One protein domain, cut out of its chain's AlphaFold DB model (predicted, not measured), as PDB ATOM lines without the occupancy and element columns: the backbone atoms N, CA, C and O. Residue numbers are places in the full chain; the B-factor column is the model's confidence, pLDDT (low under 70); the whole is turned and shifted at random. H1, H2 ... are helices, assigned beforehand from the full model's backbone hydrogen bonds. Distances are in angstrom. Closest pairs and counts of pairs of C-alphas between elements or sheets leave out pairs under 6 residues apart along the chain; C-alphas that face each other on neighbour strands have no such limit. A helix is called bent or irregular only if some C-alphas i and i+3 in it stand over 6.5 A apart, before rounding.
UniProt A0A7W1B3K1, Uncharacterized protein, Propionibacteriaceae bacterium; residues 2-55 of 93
ATOM      1  N   GLY A   2     -18.627 -18.457  45.677       38.62
ATOM      2  CA  GLY A   2     -17.718 -17.523  45.002       38.62
ATOM      3  C   GLY A   2     -18.254 -16.893  43.718       38.62
ATOM      4  O   GLY A   2     -18.516 -17.589  42.745       38.62
ATOM      5  N   GLY A   3     -18.366 -15.566  43.724       55.38
ATOM      6  CA  GLY A   3     -18.364 -14.747  42.519       55.38
ATOM      7  C   GLY A   3     -16.930 -14.299  42.266       55.38
ATOM      8  O   GLY A   3     -16.394 -13.489  43.016       55.38
ATOM      9  N   GLY A   4     -16.293 -14.875  41.256       63.22
ATOM     10  CA  GLY A   4     -14.927 -14.546  40.865       63.22
ATOM     11  C   GLY A   4     -14.464 -15.554  39.833       63.22
ATOM     12  O   GLY A   4     -14.056 -16.649  40.191       63.22
ATOM     13  N   GLY A   5     -14.612 -15.236  38.552       54.41
ATOM     14  CA  GLY A   5     -14.377 -16.236  37.518       54.41
ATOM     15  C   GLY A   5     -14.506 -15.680  36.118       54.41
ATOM     16  O   GLY A   5     -15.264 -16.208  35.316       54.41
ATOM     17  N   TYR A   6     -13.759 -14.622  35.799       55.81
ATOM     18  CA  TYR A   6     -13.359 -14.485  34.407       55.81
ATOM     19  C   TYR A   6     -12.407 -15.649  34.163       55.81
ATOM     20  O   TYR A   6     -11.302 -15.674  34.701       55.81
ATOM     21  N   ALA A   7     -12.844 -16.648  33.410       65.81
ATOM     22  CA  ALA A   7     -11.955 -17.664  32.877       65.81
ATOM     23  C   ALA A   7     -11.110 -16.996  31.773       65.81
ATOM     24  O   ALA A   7     -11.305 -17.231  30.583       65.81
ATOM     25  N   VAL A   8     -10.243 -16.058  32.183       67.88
ATOM     26  CA  VAL A   8      -9.502 -15.131  31.308       67.88
ATOM     27  C   VAL A   8      -8.619 -15.892  30.331       67.88
ATOM     28  O   VAL A   8      -8.395 -15.421  29.225       67.88
ATOM     29  N   LEU A   9      -8.138 -17.065  30.736       74.69
ATOM     30  CA  LEU A   9      -7.244 -17.898  29.938       74.69
ATOM     31  C   LEU A   9      -7.979 -18.999  29.164       74.69
ATOM     32  O   LEU A   9      -7.368 -19.658  28.335       74.69
ATOM     33  N   ASP A  10      -9.275 -19.187  29.414       77.06
ATOM     34  CA  ASP A  10     -10.032 -20.321  28.882       77.06
ATOM     35  C   ASP A  10     -11.241 -19.857  28.051       77.06
ATOM     36  O   ASP A  10     -11.278 -20.035  26.833       77.06
ATOM     37  N   VAL A  11     -12.205 -19.168  28.663       84.00
ATOM     38  CA  VAL A  11     -13.456 -18.780  27.987       84.00
ATOM     39  C   VAL A  11     -13.295 -17.493  27.185       84.00
ATOM     40  O   VAL A  11     -13.733 -17.411  26.037       84.00
ATOM     41  N   VAL A  12     -12.668 -16.471  27.776       89.56
ATOM     42  CA  VAL A  12     -12.600 -15.129  27.169       89.56
ATOM     43  C   VAL A  12     -11.885 -15.145  25.808       89.56
ATOM     44  O   VAL A  12     -12.447 -14.596  24.859       89.56
ATOM     45  N   PRO A  13     -10.708 -15.784  25.649       91.25
ATOM     46  CA  PRO A  13     -10.000 -15.789  24.374       91.25
ATOM     47  C   PRO A  13     -10.772 -16.554  23.297       91.25
ATOM     48  O   PRO A  13     -10.861 -16.084  22.166       91.25
ATOM     49  N   ARG A  14     -11.393 -17.692  23.646       93.50
ATOM     50  CA  ARG A  14     -12.213 -18.477  22.710       93.50
ATOM     51  C   ARG A  14     -13.417 -17.674  22.215       93.50
ATOM     52  O   ARG A  14     -13.641 -17.604  21.009       93.50
ATOM     53  N   ALA A  15     -14.132 -17.001  23.121       93.19
ATOM     54  CA  ALA A  15     -15.274 -16.160  22.768       93.19
ATOM     55  C   ALA A  15     -14.882 -15.010  21.823       93.19
ATOM     56  O   ALA A  15     -15.548 -14.784  20.814       93.19
ATOM     57  N   TRP A  16     -13.779 -14.310  22.104       94.88
ATOM     58  CA  TRP A  16     -13.302 -13.224  21.241       94.88
ATOM     59  C   TRP A  16     -12.826 -13.710  19.875       94.88
ATOM     60  O   TRP A  16     -13.123 -13.062  18.876       94.88
ATOM     61  N   THR A  17     -12.136 -14.846  19.808       95.75
ATOM     62  CA  THR A  17     -11.712 -15.442  18.535       95.75
ATOM     63  C   THR A  17     -12.913 -15.804  17.660       95.75
ATOM     64  O   THR A  17     -12.914 -15.480  16.474       95.75
ATOM     65  N   HIS A  18     -13.974 -16.380  18.240       96.12
ATOM     66  CA  HIS A  18     -15.231 -16.633  17.524       96.12
ATOM     67  C   HIS A  18     -15.874 -15.343  17.010       96.12
ATOM     68  O   HIS A  18     -16.233 -15.256  15.836       96.12
ATOM     69  N   LEU A  19     -15.979 -14.316  17.859       96.62
ATOM     70  CA  LEU A  19     -16.531 -13.019  17.458       96.62
ATOM     71  C   LEU A  19     -15.727 -12.380  16.323       96.62
ATOM     72  O   LEU A  19     -16.315 -11.865  15.374       96.62
ATOM     73  N   LEU A  20     -14.398 -12.424  16.403       97.81
ATOM     74  CA  LEU A  20     -13.527 -11.892  15.362       97.81
ATOM     75  C   LEU A  20     -13.691 -12.653  14.049       97.81
ATOM     76  O   LEU A  20     -13.820 -11.996  13.022       97.81
ATOM     77  N   GLY A  21     -13.766 -13.988  14.082       97.75
ATOM     78  CA  GLY A  21     -14.031 -14.799  12.891       97.75
ATOM     79  C   GLY A  21     -15.365 -14.450  12.226       97.75
ATOM     80  O   GLY A  21     -15.441 -14.245  11.017       97.75
ATOM     81  N   ILE A  22     -16.425 -14.272  13.021       97.69
ATOM     82  CA  ILE A  22     -17.733 -13.830  12.511       97.69
ATOM     83  C   ILE A  22     -17.626 -12.442  11.863       97.69
ATOM     84  O   ILE A  22     -18.108 -12.241  10.750       97.69
ATOM     85  N   VAL A  23     -16.982 -11.483  12.537       98.12
ATOM     86  CA  VAL A  23     -16.831 -10.105  12.037       98.12
ATOM     87  C   VAL A  23     -15.950 -10.045  10.785       98.12
ATOM     88  O   VAL A  23     -16.210  -9.225   9.905       98.12
ATOM     89  N   SER A  24     -14.939 -10.907  10.670       97.56
ATOM     90  CA  SER A  24     -14.073 -10.991   9.489       97.56
ATOM     91  C   SER A  24     -14.685 -11.785   8.333       97.56
ATOM     92  O   SER A  24     -14.108 -11.795   7.248       97.56
ATOM     93  N   GLY A  25     -15.838 -12.431   8.534       97.81
ATOM     94  CA  GLY A  25     -16.481 -13.284   7.531       97.81
ATOM     95  C   GLY A  25     -15.847 -14.670   7.386       97.81
ATOM     96  O   GLY A  25     -16.129 -15.363   6.412       97.81
ATOM     97  N   GLU A  26     -15.022 -15.081   8.349       97.56
ATOM     98  CA  GLU A  26     -14.388 -16.399   8.419       97.56
ATOM     99  C   GLU A  26     -14.653 -17.016   9.805       97.56
ATOM    100  O   GLU A  26     -13.813 -16.928  10.705       97.56
ATOM    101  N   PRO A  27     -15.864 -17.570  10.030       96.75
ATOM    102  CA  PRO A  27     -16.222 -18.188  11.302       96.75
ATOM    103  C   PRO A  27     -15.285 -19.347  11.656       96.75
ATOM    104  O   PRO A  27     -14.837 -20.090  10.785       96.75
ATOM    105  N   VAL A  28     -15.019 -19.516  12.951       96.31
ATOM    106  CA  VAL A  28     -14.183 -20.606  13.459       96.31
ATOM    107  C   VAL A  28     -15.070 -21.792  13.828       96.31
ATOM    108  O   VAL A  28     -15.991 -21.649  14.630       96.31
ATOM    109  N   GLU A  29     -14.779 -22.970  13.275       94.69
ATOM    110  CA  GLU A  29     -15.506 -24.201  13.610       94.69
ATOM    111  C   GLU A  29     -15.339 -24.546  15.094       94.69
ATOM    112  O   GLU A  29     -14.259 -24.375  15.674       94.69
ATOM    113  N   VAL A  30     -16.401 -25.050  15.720       90.81
ATOM    114  CA  VAL A  30     -16.457 -25.224  17.179       90.81
ATOM    115  C   VAL A  30     -15.498 -26.306  17.688       90.81
ATOM    116  O   VAL A  30     -14.978 -26.189  18.801       90.81
ATOM    117  N   GLU A  31     -15.179 -27.302  16.863       93.81
ATOM    118  CA  GLU A  31     -14.213 -28.370  17.138       93.81
ATOM    119  C   GLU A  31     -12.769 -28.002  16.764       93.81
ATOM    120  O   GLU A  31     -11.863 -28.823  16.930       93.81
ATOM    121  N   THR A  32     -12.521 -26.782  16.266       95.81
ATOM    122  CA  THR A  32     -11.174 -26.345  15.874       95.81
ATOM    123  C   THR A  32     -10.200 -26.521  17.038       95.81
ATOM    124  O   THR A  32     -10.434 -26.039  18.148       95.81
ATOM    125  N   ILE A  33      -9.086 -27.206  16.778       96.75
ATOM    126  CA  ILE A  33      -8.025 -27.417  17.764       96.75
ATOM    127  C   ILE A  33      -7.246 -26.124  17.957       96.75
ATOM    128  O   ILE A  33      -6.786 -25.508  16.993       96.75
ATOM    129  N   ILE A  34      -7.039 -25.747  19.215       96.00
ATOM    130  CA  ILE A  34      -6.266 -24.557  19.547       96.00
ATOM    131  C   ILE A  34      -4.778 -24.824  19.265       96.00
ATOM    132  O   ILE A  34      -4.244 -25.857  19.703       96.00
ATOM    133  N   PRO A  35      -4.086 -23.908  18.552       96.00
ATOM    134  CA  PRO A  35      -2.683 -24.073  18.191       96.00
ATOM    135  C   PRO A  35      -1.793 -24.437  19.386       96.00
ATOM    136  O   PRO A  35      -1.849 -23.793  20.433       96.00
ATOM    137  N   GLN A  36      -0.931 -25.445  19.208       95.94
ATOM    138  CA  GLN A  36      -0.048 -25.949  20.271       95.94
ATOM    139  C   GLN A  36       0.822 -24.839  20.875       95.94
ATOM    140  O   GLN A  36       0.903 -24.753  22.090       95.94
ATOM    141  N   ALA A  37       1.386 -23.952  20.048       96.38
ATOM    142  CA  ALA A  37       2.247 -22.867  20.521       96.38
ATOM    143  C   ALA A  37       1.541 -21.926  21.513       96.38
ATOM    144  O   ALA A  37       2.149 -21.483  22.479       96.38
ATOM    145  N   TRP A  38       0.249 -21.658  21.302       92.88
ATOM    146  CA  TRP A  38      -0.546 -20.865  22.238       92.88
ATOM    147  C   TRP A  38      -0.851 -21.659  23.513       92.88
ATOM    148  O   TRP A  38      -0.742 -21.132  24.615       92.88
ATOM    149  N   ARG A  39      -1.182 -22.953  23.384       94.19
ATOM    150  CA  ARG A  39      -1.416 -23.821  24.550       94.19
ATOM    151  C   ARG A  39      -0.163 -23.979  25.416       94.19
ATOM    152  O   ARG A  39      -0.284 -24.001  26.634       94.19
ATOM    153  N   ASP A  40       1.019 -24.020  24.806       95.44
ATOM    154  CA  ASP A  40       2.305 -24.060  25.510       95.44
ATOM    155  C   ASP A  40       2.565 -22.774  26.313       95.44
ATOM    156  O   ASP A  40       3.138 -22.838  27.399       95.44
ATOM    157  N   GLU A  41       2.122 -21.617  25.813       93.44
ATOM    158  CA  GLU A  41       2.248 -20.328  26.506       93.44
ATOM    159  C   GLU A  41       1.318 -20.230  27.728       93.44
ATOM    160  O   GLU A  41       1.706 -19.692  28.766       93.44
ATOM    161  N   ILE A  42       0.104 -20.775  27.624       91.56
ATOM    162  CA  ILE A  42      -0.898 -20.755  28.700       91.56
ATOM    163  C   ILE A  42      -0.661 -21.865  29.740       91.56
ATOM    164  O   ILE A  42      -0.939 -21.677  30.927       91.56
ATOM    165  N   GLY A  43      -0.124 -23.014  29.323       90.12
ATOM    166  CA  GLY A  43       0.195 -24.142  30.195       90.12
ATOM    167  C   GLY A  43      -1.005 -25.043  30.502       90.12
ATOM    168  O   GLY A  43      -1.883 -25.250  29.670       90.12
ATOM    169  N   GLU A  44      -1.036 -25.618  31.707       87.81
ATOM    170  CA  GLU A  44      -1.983 -26.678  32.108       87.81
ATOM    171  C   GLU A  44      -3.465 -26.301  31.937       87.81
ATOM    172  O   GLU A  44      -4.299 -27.165  31.681       87.81
ATOM    173  N   TYR A  45      -3.790 -25.012  32.038       85.31
ATOM    174  CA  TYR A  45      -5.164 -24.515  31.944       85.31
ATOM    175  C   TYR A  45      -5.593 -24.153  30.518       85.31
ATOM    176  O   TYR A  45      -6.684 -23.615  30.332       85.31
ATOM    177  N   ALA A  46      -4.748 -24.404  29.515       90.88
ATOM    178  CA  ALA A  46      -5.072 -24.082  28.137       90.88
ATOM    179  C   ALA A  46      -6.185 -25.005  27.606       90.88
ATOM    180  O   ALA A  46      -6.002 -26.229  27.596       90.88
ATOM    181  N   PRO A  47      -7.310 -24.465  27.100       91.69
ATOM    182  CA  PRO A  47      -8.314 -25.283  26.436       91.69
ATOM    183  C   PRO A  47      -7.730 -25.976  25.202       91.69
ATOM    184  O   PRO A  47      -6.855 -25.444  24.520       91.69
ATOM    185  N   TYR A  48      -8.229 -27.176  24.905       93.81
ATOM    186  CA  TYR A  48      -7.761 -27.977  23.772       93.81
ATOM    187  C   TYR A  48      -8.416 -27.567  22.445       93.81
ATOM    188  O   TYR A  48      -7.745 -27.489  21.415       93.81
ATOM    189  N   SER A  49      -9.715 -27.273  22.483       95.06
ATOM    190  CA  SER A  49     -10.548 -26.930  21.331       95.06
ATOM    191  C   SER A  49     -11.310 -25.625  21.551       95.06
ATOM    192  O   SER A  49     -11.460 -25.133  22.674       95.06
ATOM    193  N   MET A  50     -11.820 -25.067  20.455       94.88
ATOM    194  CA  MET A  50     -12.555 -23.801  20.426       94.88
ATOM    195  C   MET A  50     -13.915 -23.836  21.142       94.88
ATOM    196  O   MET A  50     -14.511 -22.780  21.348       94.88
ATOM    197  N   THR A  51     -14.363 -25.017  21.576       92.00
ATOM    198  CA  THR A  51     -15.488 -25.263  22.492       92.00
ATOM    199  C   THR A  51     -15.213 -26.505  23.349       92.00
ATOM    200  O   THR A  51     -14.192 -27.171  23.164       92.00
ATOM    201  N   ASP A  52     -16.117 -26.824  24.278       90.38
ATOM    202  CA  ASP A  52     -15.983 -27.956  25.210       90.38
ATOM    203  C   ASP A  52     -16.615 -29.264  24.686       90.38
ATOM    204  O   ASP A  52     -16.778 -30.222  25.438       90.38
ATOM    205  N   GLY A  53     -16.991 -29.317  23.399       86.69
ATOM    206  CA  GLY A  53     -17.520 -30.525  22.750       86.69
ATOM    207  C   GLY A  53     -18.903 -30.973  23.235       86.69
ATOM    208  O   GLY A  53     -19.318 -32.099  22.961       86.69
ATOM    209  N   ALA A  54     -19.613 -30.119  23.971       84.81
ATOM    210  CA  ALA A  54     -20.979 -30.375  24.402       84.81
ATOM    211  C   ALA A  54     -21.976 -30.014  23.293       84.81
ATOM    212  O   ALA A  54     -21.859 -28.956  22.673       84.81
ATOM    213  N   ASP A  55     -22.989 -30.862  23.094       82.19
ATOM    214  CA  ASP A  55     -24.155 -30.480  22.300       82.19
ATOM    215  C   ASP A  55     -24.939 -29.398  23.053       82.19
ATOM    216  O   ASP A  55     -25.417 -29.614  24.168       82.19
TER     217      ASP A  55
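This is residues 2 to 55 of the 93 residues of an uncharacterized protein of Propionibacteriaceae bacterium (UniProt A0A7W1B3K1). A long helix, H1, and a shorter one, H2, run in roughly opposite directions with a gap between them, and the loop of residues 46 to 50 passes through that gap. The link of residues 25 to 35 folds back from the far end of H1 to the start of H2, while residues 2 to 8 reach out past the first end of H1. The printed part has 54 residues, with two named helices in the order H1, H2 and no named strand. The class is all helix, though only 24 of the 54 residues are in named elements. The whole is only just compact, close to loose, with a radius of gyration of the C-alphas of 11.9 A and spans of 36 by 27 by 23 A.

H1, the longest helix, covers residues 11 to 24 and measures 20.1 A from C-alpha 11 at (-13.456, -18.780, 27.987) to C-alpha 24 at (-14.073, -10.991, 9.489). H2 covers residues 36 to 45 and measures 12.8 A from its first to its last C-alpha, ending with C-alpha 45 at (-5.164, -24.515, 31.944). H2 is irregular: C-alphas 41 and 44 are 9.5 A apart.

H1 and H2 are apart, with no C-alpha of the one within 8 A of the other. Along H1 z falls from 27.987 at C-alpha 11 to 9.489 at C-alpha 24, while along H2 it rises from 20.271 at C-alpha 36 to 31.944 at C-alpha 45. In H1 every O i to N i+4 pair is within hydrogen-bond range; in H2 4 of 6 are.

The two C-alphas farthest apart are those of Gly 2 and Gly 25, at 37.7 A. The printed part has no cut, and the 11 residues between H1 and H2 form a long link. The mean pLDDT of the printed part is 88.0, and residues 2 to 8 are under 70.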